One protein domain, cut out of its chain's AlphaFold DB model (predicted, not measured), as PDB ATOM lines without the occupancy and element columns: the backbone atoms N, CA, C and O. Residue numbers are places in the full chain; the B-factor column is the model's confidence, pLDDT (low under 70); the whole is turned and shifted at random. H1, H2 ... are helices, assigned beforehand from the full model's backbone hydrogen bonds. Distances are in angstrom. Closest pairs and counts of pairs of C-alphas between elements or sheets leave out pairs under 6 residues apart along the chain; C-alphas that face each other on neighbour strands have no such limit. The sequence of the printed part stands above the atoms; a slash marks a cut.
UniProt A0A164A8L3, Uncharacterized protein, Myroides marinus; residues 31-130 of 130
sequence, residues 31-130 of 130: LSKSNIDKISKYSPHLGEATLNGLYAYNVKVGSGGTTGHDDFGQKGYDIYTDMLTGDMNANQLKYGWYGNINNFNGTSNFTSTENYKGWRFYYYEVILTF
ATOM      1  N   LEU A  31      88.300 116.105 137.695       66.06
ATOM      2  CA  LEU A  31      88.113 116.338 136.269       66.06
ATOM      3  C   LEU A  31      86.737 116.969 136.058       66.06
ATOM      4  O   LEU A  31      85.734 116.280 136.181       66.06
ATOM      5  N   SER A  32      86.690 118.258 135.719       71.94
ATOM      6  CA  SER A  32      85.435 118.878 135.277       71.94
ATOM      7  C   SER A  32      84.928 118.221 133.990       71.94
ATOM      8  O   SER A  32      85.739 117.846 133.131       71.94
ATOM      9  N   LYS A  33      83.609 118.177 133.772       73.06
ATOM     10  CA  LYS A  33      83.039 117.713 132.494       73.06
ATOM     11  C   LYS A  33      83.631 118.405 131.272       73.06
ATOM     12  O   LYS A  33      83.858 117.752 130.265       73.06
ATOM     13  N   SER A  34      83.957 119.698 131.351       76.25
ATOM     14  CA  SER A  34      84.633 120.417 130.255       76.25
ATOM     15  C   SER A  34      85.974 119.777 129.877       76.25
ATOM     16  O   SER A  34      86.299 119.645 128.695       76.25
ATOM     17  N   ASN A  35      86.748 119.332 130.868       76.31
ATOM     18  CA  ASN A  35      88.003 118.627 130.624       76.31
ATOM     19  C   ASN A  35      87.755 117.212 130.105       76.31
ATOM     20  O   ASN A  35      88.432 116.795 129.169       76.31
ATOM     21  N   ILE A  36      86.764 116.504 130.655       77.75
ATOM     22  CA  ILE A  36      86.370 115.178 130.164       77.75
ATOM     23  C   ILE A  36      85.946 115.267 128.694       77.75
ATOM     24  O   ILE A  36      86.454 114.507 127.877       77.75
ATOM     25  N   ASP A  37      85.113 116.238 128.320       79.06
ATOM     26  CA  ASP A  37      84.641 116.456 126.950       79.06
ATOM     27  C   ASP A  37      85.806 116.781 125.995       79.06
ATOM     28  O   ASP A  37      85.851 116.295 124.862       79.06
ATOM     29  N   LYS A  38      86.793 117.575 126.441       81.94
ATOM     30  CA  LYS A  38      88.003 117.879 125.655       81.94
ATOM     31  C   LYS A  38      88.885 116.649 125.453       81.94
ATOM     32  O   LYS A  38      89.337 116.418 124.333       81.94
ATOM     33  N   ILE A  39      89.137 115.879 126.511       81.38
ATOM     34  CA  ILE A  39      90.021 114.706 126.463       81.38
ATOM     35  C   ILE A  39      89.336 113.554 125.714       81.38
ATOM     36  O   ILE A  39      89.995 112.850 124.952       81.38
ATOM     37  N   SER A  40      88.013 113.414 125.838       82.50
ATOM     38  CA  SER A  40      87.228 112.368 125.163       82.50
ATOM     39  C   SER A  40      87.330 112.435 123.636       82.50
ATOM     40  O   SER A  40      87.194 111.411 122.975       82.50
ATOM     41  N   LYS A  41      87.647 113.605 123.057       84.62
ATOM     42  CA  LYS A  41      87.928 113.743 121.612       84.62
ATOM     43  C   LYS A  41      89.141 112.933 121.151       84.62
ATOM     44  O   LYS A  41      89.205 112.554 119.987       84.62
ATOM     45  N   TYR A  42      90.096 112.702 122.048       87.50
ATOM     46  CA  TYR A  42      91.354 112.009 121.761       87.50
ATOM     47  C   TYR A  42      91.461 110.660 122.480       87.50
ATOM     48  O   TYR A  42      92.306 109.846 122.122       87.50
ATOM     49  N   SER A  43      90.609 110.415 123.479       84.81
ATOM     50  CA  SER A  43      90.563 109.177 124.252       84.81
ATOM     51  C   SER A  43      89.126 108.647 124.323       84.81
ATOM     52  O   SER A  43      88.380 109.011 125.235       84.81
ATOM     53  N   PRO A  44      88.712 107.780 123.382       82.12
ATOM     54  CA  PRO A  44      87.343 107.260 123.338       82.12
ATOM     55  C   PRO A  44      86.980 106.412 124.568       82.12
ATOM     56  O   PRO A  44      85.808 106.307 124.917       82.12
ATOM     57  N   HIS A  45      87.973 105.855 125.269       85.62
ATOM     58  CA  HIS A  45      87.774 105.053 126.481       85.62
ATOM     59  C   HIS A  45      87.523 105.889 127.741       85.62
ATOM     60  O   HIS A  45      87.189 105.331 128.784       85.62
ATOM     61  N   LEU A  46      87.682 107.218 127.682       83.94
ATOM     62  CA  LEU A  46      87.549 108.059 128.870       83.94
ATOM     63  C   LEU A  46      86.137 108.007 129.463       83.94
ATOM     64  O   LEU A  46      86.001 107.943 130.679       83.94
ATOM     65  N   GLY A  47      85.096 107.984 128.626       79.94
ATOM     66  CA  GLY A  47      83.716 107.877 129.107       79.94
ATOM     67  C   GLY A  47      83.466 106.587 129.895       79.94
ATOM     68  O   GLY A  47      82.905 106.626 130.988       79.94
ATOM     69  N   GLU A  48      83.947 105.453 129.377       84.56
ATOM     70  CA  GLU A  48      83.859 104.153 130.051       84.56
ATOM     71  C   GLU A  48      84.676 104.134 131.351       84.56
ATOM     72  O   GLU A  48      84.193 103.680 132.385       84.56
ATOM     73  N   ALA A  49      85.892 104.687 131.331       85.62
ATOM     74  CA  ALA A  49      86.736 104.789 132.517       85.62
ATOM     75  C   ALA A  49      86.086 105.640 133.622       85.62
ATOM     76  O   ALA A  49      86.127 105.253 134.789       85.62
ATOM     77  N   THR A  50      85.448 106.759 133.266       83.31
ATOM     78  CA  THR A  50      84.701 107.606 134.210       83.31
ATOM     79  C   THR A  50      83.527 106.847 134.823       83.31
ATOM     80  O   THR A  50      83.372 106.843 136.044       83.31
ATOM     81  N   LEU A  51      82.737 106.145 134.001       84.38
ATOM     82  CA  LEU A  51      81.618 105.329 134.477       84.38
ATOM     83  C   LEU A  51      82.088 104.217 135.427       84.38
ATOM     84  O   LEU A  51      81.529 104.035 136.506       84.38
ATOM     85  N   ASN A  52      83.155 103.505 135.064       89.75
ATOM     86  CA  ASN A  52      83.751 102.475 135.912       89.75
ATOM     87  C   ASN A  52      84.300 103.058 137.222       89.75
ATOM     88  O   ASN A  52      84.178 102.434 138.274       89.75
ATOM     89  N   GLY A  53      84.861 104.270 137.184       88.00
ATOM     90  CA  GLY A  53      85.289 105.008 138.373       88.00
ATOM     91  C   GLY A  53      84.131 105.326 139.322       88.00
ATOM     92  O   GLY A  53      84.275 105.150 140.532       88.00
ATOM     93  N   LEU A  54      82.971 105.720 138.785       87.19
ATOM     94  CA  LEU A  54      81.752 105.947 139.568       87.19
ATOM     95  C   LEU A  54      81.263 104.651 140.237       87.19
ATOM     96  O   LEU A  54      81.011 104.631 141.443       87.19
ATOM     97  N   TYR A  55      81.207 103.541 139.496       91.12
ATOM     98  CA  TYR A  55      80.858 102.237 140.074       91.12
ATOM     99  C   TYR A  55      81.860 101.778 141.141       91.12
ATOM    100  O   TYR A  55      81.463 101.256 142.180       91.12
ATOM    101  N   ALA A  56      83.157 102.002 140.929       92.88
ATOM    102  CA  ALA A  56      84.174 101.689 141.927       92.88
ATOM    103  C   ALA A  56      84.026 102.555 143.189       92.88
ATOM    104  O   ALA A  56      84.252 102.076 144.300       92.88
ATOM    105  N   TYR A  57      83.619 103.819 143.041       91.56
ATOM    106  CA  TYR A  57      83.370 104.716 144.168       91.56
ATOM    107  C   TYR A  57      82.179 104.263 145.027       91.56
ATOM    108  O   TYR A  57      82.260 104.338 146.253       91.56
ATOM    109  N   ASN A  58      81.143 103.683 144.410       92.69
ATOM    110  CA  ASN A  58      79.957 103.149 145.094       92.69
ATOM    111  C   ASN A  58      80.251 102.030 146.105       92.69
ATOM    112  O   ASN A  58      79.418 101.750 146.963       92.69
ATOM    113  N   VAL A  59      81.415 101.386 146.016       94.62
ATOM    114  CA  VAL A  59      81.833 100.290 146.909       94.62
ATOM    115  C   VAL A  59      83.120 100.611 147.671       94.62
ATOM    116  O   VAL A  59      83.733  99.737 148.287       94.62
ATOM    117  N   LYS A  60      83.581 101.863 147.602       93.62
ATOM    118  CA  LYS A  60      84.851 102.277 148.187       93.62
ATOM    119  C   LYS A  60      84.699 102.518 149.689       93.62
ATOM    120  O   LYS A  60      83.897 103.336 150.120       93.62
ATOM    121  N   VAL A  61      85.553 101.879 150.484       95.25
ATOM    122  CA  VAL A  61      85.677 102.184 151.918       95.25
ATOM    123  C   VAL A  61      86.171 103.620 152.118       95.25
ATOM    124  O   VAL A  61      87.114 104.062 151.458       95.25
ATOM    125  N   GLY A  62      85.526 104.345 153.030       94.19
ATOM    126  CA  GLY A  62      85.803 105.747 153.326       94.19
ATOM    127  C   GLY A  62      85.317 106.718 152.250       94.19
ATOM    128  O   GLY A  62      85.818 107.844 152.155       94.19
ATOM    129  N   SER A  63      84.384 106.300 151.390       93.50
ATOM    130  CA  SER A  63      83.823 107.146 150.335       93.50
ATOM    131  C   SER A  63      83.148 108.402 150.898       93.50
ATOM    132  O   SER A  63      83.311 109.483 150.335       93.50
ATOM    133  N   GLY A  64      82.491 108.298 152.052       93.19
ATOM    134  CA  GLY A  64      81.895 109.392 152.819       93.19
ATOM    135  C   GLY A  64      82.899 110.300 153.524       93.19
ATOM    136  O   GLY A  64      82.497 111.240 154.205       93.19
ATOM    137  N   GLY A  65      84.203 110.069 153.353       93.19
ATOM    138  CA  GLY A  65      85.262 110.904 153.911       93.19
ATOM    139  C   GLY A  65      85.618 110.596 155.359       93.19
ATOM    140  O   GLY A  65      86.211 111.447 156.019       93.19
ATOM    141  N   THR A  66      85.279 109.409 155.855       94.25
ATOM    142  CA  THR A  66      85.682 108.951 157.188       94.25
ATOM    143  C   THR A  66      86.473 107.648 157.108       94.25
ATOM    144  O   THR A  66      86.649 107.069 156.040       94.25
ATOM    145  N   THR A  67      86.974 107.177 158.248       93.44
ATOM    146  CA  THR A  67      87.605 105.853 158.382       93.44
ATOM    147  C   THR A  67      86.683 104.849 159.071       93.44
ATOM    148  O   THR A  67      87.146 103.827 159.578       93.44
ATOM    149  N   GLY A  68      85.387 105.161 159.164       90.94
ATOM    150  CA  GLY A  68      84.420 104.269 159.777       90.94
ATOM    151  C   GLY A  68      84.159 103.040 158.902       90.94
ATOM    152  O   GLY A  68      84.043 103.141 157.692       90.94
ATOM    153  N   HIS A  69      84.036 101.862 159.501       91.69
ATOM    154  CA  HIS A  69      83.597 100.631 158.850       91.69
ATOM    155  C   HIS A  69      82.117 100.652 158.440       91.69
ATOM    156  O   HIS A  69      81.681  99.725 157.769       91.69
ATOM    157  N   ASP A  70      81.343 101.663 158.836       92.31
ATOM    158  CA  ASP A  70      80.013 101.948 158.292       92.31
ATOM    159  C   ASP A  70      80.057 102.866 157.058       92.31
ATOM    160  O   ASP A  70      79.031 103.113 156.429       92.31
ATOM    161  N   ASP A  71      81.247 103.343 156.687       95.19
ATOM    162  CA  ASP A  71      81.516 104.140 155.495       95.19
ATOM    163  C   ASP A  71      82.132 103.251 154.406       95.19
ATOM    164  O   ASP A  71      83.352 103.123 154.286       95.19
ATOM    165  N   PHE A  72      81.283 102.579 153.630       95.38
ATOM    166  CA  PHE A  72      81.707 101.652 152.572       95.38
ATOM    167  C   PHE A  72      80.920 101.824 151.274       95.38
ATOM    168  O   PHE A  72      80.621 100.860 150.567       95.38
ATOM    169  N   GLY A  73      80.593 103.074 150.956       94.25
ATOM    170  CA  GLY A  73      79.849 103.427 149.757       94.25
ATOM    171  C   GLY A  73      78.347 103.258 149.913       94.25
ATOM    172  O   GLY A  73      77.813 103.249 151.025       94.25
ATOM    173  N   GLN A  74      77.665 103.123 148.777       95.44
ATOM    174  CA  GLN A  74      76.209 103.178 148.671       95.44
ATOM    175  C   GLN A  74      75.520 102.219 149.639       95.44
ATOM    176  O   GLN A  74      74.593 102.602 150.343       95.44
ATOM    177  N   LYS A  75      76.031 100.988 149.758       94.94
ATOM    178  CA  LYS A  75      75.428  99.982 150.638       94.94
ATOM    179  C   LYS A  75      75.494 100.352 152.125       94.94
ATOM    180  O   LYS A  75      74.624  99.931 152.881       94.94
ATOM    181  N   GLY A  76      76.474 101.149 152.549       93.50
ATOM    182  CA  GLY A  76      76.501 101.697 153.908       93.50
ATOM    183  C   GLY A  76      75.328 102.648 154.156       93.50
ATOM    184  O   GLY A  76      74.692 102.578 155.209       93.50
ATOM    185  N   TYR A  77      74.991 103.472 153.161       93.81
ATOM    186  CA  TYR A  77      73.872 104.415 153.227       93.81
ATOM    187  C   TYR A  77      72.509 103.760 153.006       93.81
ATOM    188  O   TYR A  77      71.546 104.208 153.619       93.81
ATOM    189  N   ASP A  78      72.421 102.678 152.225       94.81
ATOM    190  CA  ASP A  78      71.196 101.870 152.127       94.81
ATOM    191  C   ASP A  78      70.760 101.390 153.529       94.81
ATOM    192  O   ASP A  78      69.604 101.535 153.916       94.81
ATOM    193  N   ILE A  79      71.713 100.904 154.339       93.19
ATOM    194  CA  ILE A  79      71.448 100.467 155.721       93.19
ATOM    195  C   ILE A  79      70.962 101.635 156.582       93.19
ATOM    196  O   ILE A  79      70.066 101.463 157.408       93.19
ATOM    197  N   TYR A  80      71.535 102.832 156.396       93.31
ATOM    198  CA  TYR A  80      71.056 104.019 157.103       93.31
ATOM    199  C   TYR A  80      69.593 104.277 156.761       93.31
ATOM    200  O   TYR A  80      68.785 104.473 157.664       93.31
ATOM    201  N   THR A  81      69.246 104.265 155.472       92.88
ATOM    202  CA  THR A  81      67.875 104.525 155.035       92.88
ATOM    203  C   THR A  81      66.907 103.452 155.517       92.88
ATOM    204  O   THR A  81      65.842 103.811 156.008       92.88
ATOM    205  N   ASP A  82      67.289 102.173 155.502       93.31
ATOM    206  CA  ASP A  82      66.451 101.093 156.029       93.31
ATOM    207  C   ASP A  82      66.148 101.292 157.523       93.31
ATOM    208  O   ASP A  82      65.002 101.171 157.951       93.31
ATOM    209  N   MET A  83      67.139 101.681 158.331       92.44
ATOM    210  CA  MET A  83      66.913 102.000 159.748       92.44
ATOM    211  C   MET A  83      66.011 103.222 159.936       92.44
ATOM    212  O   MET A  83      65.149 103.226 160.811       92.44
ATOM    213  N   LEU A  84      66.168 104.247 159.094       92.12
ATOM    214  CA  LEU A  84      65.361 105.467 159.169       92.12
ATOM    215  C   LEU A  84      63.905 105.268 158.731       92.12
ATOM    216  O   LEU A  84      63.048 106.049 159.139       92.12
ATOM    217  N   THR A  85      63.605 104.231 157.943       92.00
ATOM    218  CA  THR A  85      62.212 103.859 157.636       92.00
ATOM    219  C   THR A  85      61.483 103.257 158.839       92.00
ATOM    220  O   THR A  85      60.257 103.276 158.878       92.00
ATOM    221  N   GLY A  86      62.221 102.769 159.842       87.62
ATOM    222  CA  GLY A  86      61.669 102.096 161.019       87.62
ATOM    223  C   GLY A  86      61.412 100.596 160.834       87.62
ATOM    224  O   GLY A  86      61.062  99.931 161.808       87.62
ATOM    225  N   ASP A  87      61.636 100.043 159.637       86.69
ATOM    226  CA  ASP A  87      61.439  98.613 159.347       86.69
ATOM    227  C   ASP A  87      62.647  97.740 159.742       86.69
ATOM    228  O   ASP A  87      62.562  96.509 159.784       86.69
ATOM    229  N   MET A  88      63.779  98.363 160.085       88.81
ATOM    230  CA  MET A  88      64.986  97.690 160.562       88.81
ATOM    231  C   MET A  88      65.302  98.101 162.002       88.81
ATOM    232  O   MET A  88      65.511  99.275 162.290       88.81
ATOM    233  N   ASN A  89      65.403  97.116 162.903       84.81
ATOM    234  CA  ASN A  89      65.820  97.324 164.291       84.81
ATOM    235  C   ASN A  89      67.178  96.665 164.575       84.81
ATOM    236  O   ASN A  89      67.341  95.448 164.437       84.81
ATOM    237  N   ALA A  90      68.140  97.448 165.058       84.88
ATOM    238  CA  ALA A  90      69.402  96.942 165.579       84.88
ATOM    239  C   ALA A  90      69.250  96.422 167.024       84.88
ATOM    240  O   ALA A  90      69.589  97.101 167.992       84.88
ATOM    241  N   ASN A  91      68.812  95.165 167.170       82.12
ATOM    242  CA  ASN A  91      68.604  94.501 168.473       82.12
ATOM    243  C   ASN A  91      69.834  94.515 169.405       82.12
ATOM    244  O   ASN A  91      69.695  94.437 170.624       82.12
ATOM    245  N   GLN A  92      71.045  94.569 168.843       84.56
ATOM    246  CA  GLN A  92      72.288  94.729 169.594       84.56
ATOM    247  C   GLN A  92      73.257  95.636 168.838       84.56
ATOM    248  O   GLN A  92      73.580  95.395 167.677       84.56
ATOM    249  N   LEU A  93      73.807  96.627 169.537       84.81
ATOM    250  CA  LEU A  93      74.773  97.584 169.001       84.81
ATOM    251  C   LEU A  93      76.187  97.277 169.507       84.81
ATOM    252  O   LEU A  93      76.813  98.114 170.149       84.81
ATOM    253  N   LYS A  94      76.701  96.069 169.233       83.00
ATOM    254  CA  LYS A  94      77.986  95.592 169.799       83.00
ATOM    255  C   LYS A  94      79.155  96.554 169.584       83.00
ATOM    256  O   LYS A  94      79.968  96.737 170.480       83.00
ATOM    257  N   TYR A  95      79.224  97.153 168.402       85.88
ATOM    258  CA  TYR A  95      80.272  98.103 168.036       85.88
ATOM    259  C   TYR A  95      79.747  99.538 167.863       85.88
ATOM    260  O   TYR A  95      80.508 100.431 167.513       85.88
ATOM    261  N   GLY A  96      78.446  99.768 168.058       88.12
ATOM    262  CA  GLY A  96      77.856 101.109 168.051       88.12
ATOM    263  C   GLY A  96      77.738 101.834 166.703       88.12
ATOM    264  O   GLY A  96      77.037 102.837 166.680       88.12
ATOM    265  N   TRP A  97      78.326 101.335 165.603       88.69
ATOM    266  CA  TRP A  97      78.345 101.990 164.275       88.69
ATOM    267  C   TRP A  97      77.020 102.645 163.870       88.69
ATOM    268  O   TRP A  97      76.973 103.818 163.525       88.69
ATOM    269  N   TYR A  98      75.929 101.889 163.976       91.19
ATOM    270  CA  TYR A  98      74.608 102.323 163.535       91.19
ATOM    271  C   TYR A  98      73.714 102.825 164.670       91.19
ATOM    272  O   TYR A  98      72.559 103.165 164.444       91.19
ATOM    273  N   GLY A  99      74.217 102.872 165.905       91.62
ATOM    274  CA  GLY A  99      73.388 103.172 167.072       91.62
ATOM    275  C   GLY A  99      72.771 104.563 167.024       91.62
ATOM    276  O   GLY A  99      71.624 104.755 167.413       91.62
ATOM    277  N   ASN A 100      73.522 105.530 166.504       91.38
ATOM    278  CA  ASN A 100      73.075 106.909 166.398       91.38
ATOM    279  C   ASN A 100      71.949 107.075 165.359       91.38
ATOM    280  O   ASN A 100      70.982 107.795 165.604       91.38
ATOM    281  N   ILE A 101      72.053 106.374 164.223       92.75
ATOM    282  CA  ILE A 101      71.038 106.374 163.160       92.75
ATOM    283  C   ILE A 101      69.806 105.564 163.572       92.75
ATOM    284  O   ILE A 101      68.698 106.076 163.476       92.75
ATOM    285  N   ASN A 102      69.993 104.360 164.124       92.31
ATOM    286  CA  ASN A 102      68.907 103.499 164.608       92.31
ATOM    287  C   ASN A 102      68.041 104.183 165.679       92.31
ATOM    288  O   ASN A 102      66.848 103.929 165.774       92.31
ATOM    289  N   ASN A 103      68.642 105.059 166.488       90.44
ATOM    290  CA  ASN A 103      67.939 105.815 167.524       90.44
ATOM    291  C   ASN A 103      67.492 107.215 167.063       90.44
ATOM    292  O   ASN A 103      67.099 108.018 167.904       90.44
ATOM    293  N   PHE A 104      67.585 107.540 165.765       90.81
ATOM    294  CA  PHE A 104      67.210 108.843 165.182       90.81
ATOM    295  C   PHE A 104      67.949 110.068 165.767       90.81
ATOM    296  O   PHE A 104      67.579 111.225 165.544       90.81
ATOM    297  N   ASN A 105      69.044 109.840 166.490       91.12
ATOM    298  CA  ASN A 105      69.881 110.896 167.055       91.12
ATOM    299  C   ASN A 105      70.783 111.525 165.978       91.12
ATOM    300  O   ASN A 105      71.058 112.725 166.013       91.12
ATOM    301  N   GLY A 106      71.199 110.737 164.980       89.94
ATOM    302  CA  GLY A 106      71.998 111.221 163.855       89.94
ATOM    303  C   GLY A 106      71.259 112.277 163.030       89.94
ATOM    304  O   GLY A 106      71.815 113.332 162.753       89.94
ATOM    305  N   THR A 107      69.978 112.063 162.719       88.69
ATOM    306  CA  THR A 107      69.189 112.950 161.840       88.69
ATOM    307  C   THR A 107      68.860 114.310 162.452       88.69
ATOM    308  O   THR A 107      68.620 115.266 161.722       88.69
ATOM    309  N   SER A 108      68.837 114.414 163.782       89.19
ATOM    310  CA  SER A 108      68.548 115.667 164.493       89.19
ATOM    311  C   SER A 108      69.807 116.468 164.843       89.19
ATOM    312  O   SER A 108      69.730 117.675 165.075       89.19
ATOM    313  N   ASN A 109      70.982 115.831 164.843       91.31
ATOM    314  CA  ASN A 109      72.249 116.475 165.165       91.31
ATOM    315  C   ASN A 109      72.988 116.949 163.900       91.31
ATOM    316  O   ASN A 109      73.628 116.165 163.202       91.31
ATOM    317  N   PHE A 110      73.007 118.259 163.649       88.62
ATOM    318  CA  PHE A 110      73.708 118.852 162.498       88.62
ATOM    319  C   PHE A 110      75.237 118.650 162.507       88.62
ATOM    320  O   PHE A 110      75.878 118.810 161.472       88.62
ATOM    321  N   THR A 111      75.830 118.297 163.652       91.44
ATOM    322  CA  THR A 111      77.267 117.982 163.775       91.44
ATOM    323  C   THR A 111      77.578 116.492 163.621       91.44
ATOM    324  O   THR A 111      78.742 116.099 163.666       91.44
ATOM    325  N   SER A 112      76.555 115.648 163.449       91.50
ATOM    326  CA  SER A 112      76.717 114.203 163.304       91.50
ATOM    327  C   SER A 112      77.528 113.864 162.054       91.50
ATOM    328  O   SER A 112      77.227 114.291 160.934       91.50
ATOM    329  N   THR A 113      78.547 113.031 162.248       92.19
ATOM    330  CA  THR A 113      79.365 112.488 161.161       92.19
ATOM    331  C   THR A 113      78.558 111.645 160.179       92.19
ATOM    332  O   THR A 113      78.915 111.532 159.016       92.19
ATOM    333  N   GLU A 114      77.450 111.063 160.614       91.56
ATOM    334  CA  GLU A 114      76.559 110.232 159.821       91.56
ATOM    335  C   GLU A 114      75.825 111.060 158.763       91.56
ATOM    336  O   GLU A 114      75.764 110.639 157.608       91.56
ATOM    337  N   ASN A 115      75.403 112.282 159.110       90.25
ATOM    338  CA  ASN A 115      74.875 113.245 158.139       90.25
ATOM    339  C   ASN A 115      75.965 113.718 157.170       90.25
ATOM    340  O   ASN A 115      75.733 113.802 155.963       90.25
ATOM    341  N   TYR A 116      77.172 113.989 157.686       92.00
ATOM    342  CA  TYR A 116      78.314 114.393 156.861       92.00
ATOM    343  C   TYR A 116      78.684 113.328 155.821       92.00
ATOM    344  O   TYR A 116      78.896 113.674 154.659       92.00
ATOM    345  N   LYS A 117      78.729 112.048 156.215       93.75
ATOM    346  CA  LYS A 117      79.096 110.928 155.338       93.75
ATOM    347  C   LYS A 117      78.175 110.839 154.125       93.75
ATOM    348  O   LYS A 117      78.665 110.866 152.999       93.75
ATOM    349  N   GLY A 118      76.859 110.788 154.356       91.75
ATOM    350  CA  GLY A 118      75.870 110.709 153.278       91.75
ATOM    351  C   GLY A 118      75.927 111.928 152.359       91.75
ATOM    352  O   GLY A 118      76.025 111.783 151.143       91.75
ATOM    353  N   TRP A 119      75.965 113.136 152.934       91.44
ATOM    354  CA  TRP A 119      76.118 114.374 152.164       91.44
ATOM    355  C   TRP A 119      77.354 114.339 151.265       91.44
ATOM    356  O   TRP A 119      77.267 114.563 150.059       91.44
ATOM    357  N   ARG A 120      78.515 114.044 151.852       92.06
ATOM    358  CA  ARG A 120      79.787 114.031 151.138       92.06
ATOM    359  C   ARG A 120      79.794 113.001 150.018       92.06
ATOM    360  O   ARG A 120      80.260 113.340 148.936       92.06
ATOM    361  N   PHE A 121      79.299 111.792 150.277       93.62
ATOM    362  CA  PHE A 121      79.238 110.726 149.286       93.62
ATOM    363  C   PHE A 121      78.444 111.157 148.049       93.62
ATOM    364  O   PHE A 121      79.014 111.237 146.963       93.62
ATOM    365  N   TYR A 122      77.180 111.552 148.222       92.19
ATOM    366  CA  TYR A 122      76.317 111.905 147.093       92.19
ATOM    367  C   TYR A 122      76.774 113.174 146.366       92.19
ATOM    368  O   TYR A 122      76.734 113.233 145.138       92.19
ATOM    369  N   TYR A 123      77.271 114.187 147.085       88.69
ATOM    370  CA  TYR A 123      77.827 115.371 146.423       88.69
ATOM    371  C   TYR A 123      79.083 115.051 145.626       88.69
ATOM    372  O   TYR A 123      79.290 115.633 144.563       88.69
ATOM    373  N   TYR A 124      79.922 114.139 146.114       84.25
ATOM    374  CA  TYR A 124      81.101 113.725 145.372       84.25
ATOM    375  C   TYR A 124      80.717 112.939 144.115       84.25
ATOM    376  O   TYR A 124      81.289 113.205 143.065       84.25
ATOM    377  N   GLU A 125      79.709 112.064 144.167       82.06
ATOM    378  CA  GLU A 125      79.183 111.391 142.967       82.06
ATOM    379  C   GLU A 125      78.651 112.371 141.921       82.06
ATOM    380  O   GLU A 125      78.979 112.264 140.738       82.06
ATOM    381  N   VAL A 126      77.874 113.366 142.354       73.19
ATOM    382  CA  VAL A 126      77.374 114.427 141.474       73.19
ATOM    383  C   VAL A 126      78.544 115.186 140.849       73.19
ATOM    384  O   VAL A 126      78.596 115.325 139.633       73.19
ATOM    385  N   ILE A 127      79.525 115.618 141.645       69.50
ATOM    386  CA  ILE A 127      80.712 116.322 141.134       69.50
ATOM    387  C   ILE A 127      81.518 115.448 140.163       69.50
ATOM    388  O   ILE A 127      82.044 115.965 139.187       69.50
ATOM    389  N   LEU A 128      81.605 114.134 140.386       61.78
ATOM    390  CA  LEU A 128      82.264 113.208 139.458       61.78
ATOM    391  C   LEU A 128      81.506 113.030 138.132       61.78
ATOM    392  O   LEU A 128      82.094 112.564 137.157       61.78
ATOM    393  N   THR A 129      80.221 113.381 138.089       57.28
ATOM    394  CA  THR A 129      79.347 113.185 136.924       57.28
ATOM    395  C   THR A 129      79.206 114.461 136.065       57.28
ATOM    396  O   THR A 129      78.670 114.382 134.956       57.28
ATOM    397  N   PHE A 130      79.712 115.627 136.515       50.31
ATOM    398  CA  PHE A 130      79.505 116.943 135.871       50.31
ATOM    399  C   PHE A 130      80.740 117.856 135.747       50.31
ATOM    400  O   PHE A 130      81.846 117.557 136.239       50.31
TER     401      PHE A 130
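This is residues 31 to 130 of the 130 residues of an uncharacterized protein of Myroides marinus (UniProt A0A164A8L3). The model is a long, narrow loop of helices: H2 and then H3 make one long side, H6 runs back along the other, H1 folds in at one end, and the short H4 and H5 turn the chain at the opposite end. The turn of residues 40 to 45 sticks out beyond H1 and H2. The printed part has 100 residues with six named helices, H1 to H6 in order, and no named strand, an all-helix class. It is a loose rod, with a radius of gyration of the C-alphas of 16.7 A and spans of 54 by 24 by 22 A.

Start at H6, residues 113 to 129. H2, residues 46 to 57, only just touches it, with 3 pairs of C-alphas within 8 A, the closest Leu 54 and Glu 125 at 6.9 A; they run opposite ways at a shallow tilt of 11 degrees. H3, residues 74 to 85, is close to H6 but not clearly touching: C-alphas 77 and 118 are closest, at 6.6 A. H1, residues 33 to 40, touches H2 at a steep tilt of 54 degrees, C-alphas 40 and 46 being closest at 5.7 A. At the other end, H4, residues 99 to 102, touches H3, with C-alphas 83 and 102 closest at 5.5 A. H5, residues 105 to 108, touches H6 only at the corner, C-alphas 106 and 114 being closest at 6.2 A. In H1, H2, H3 and H6 every O i to N i+4 pair is within hydrogen-bond range; H4 and H5 are too short for one.

Find C-alpha 33 at (83.039, 117.713, 132.494), where H1 begins. H2 measures 16.2 A and H3 16.6 A. H6 runs 24.2 A to C-alpha 129 at (79.347, 113.185, 136.924).

The C-alphas of Tyr 42 and Asn 91 are farthest apart, at 54.8 A. The printed part has no cut; the links H2 to H3 and H3 to H4 are long. Look for pLDDT under 70 at residues 31 and 127 to 130.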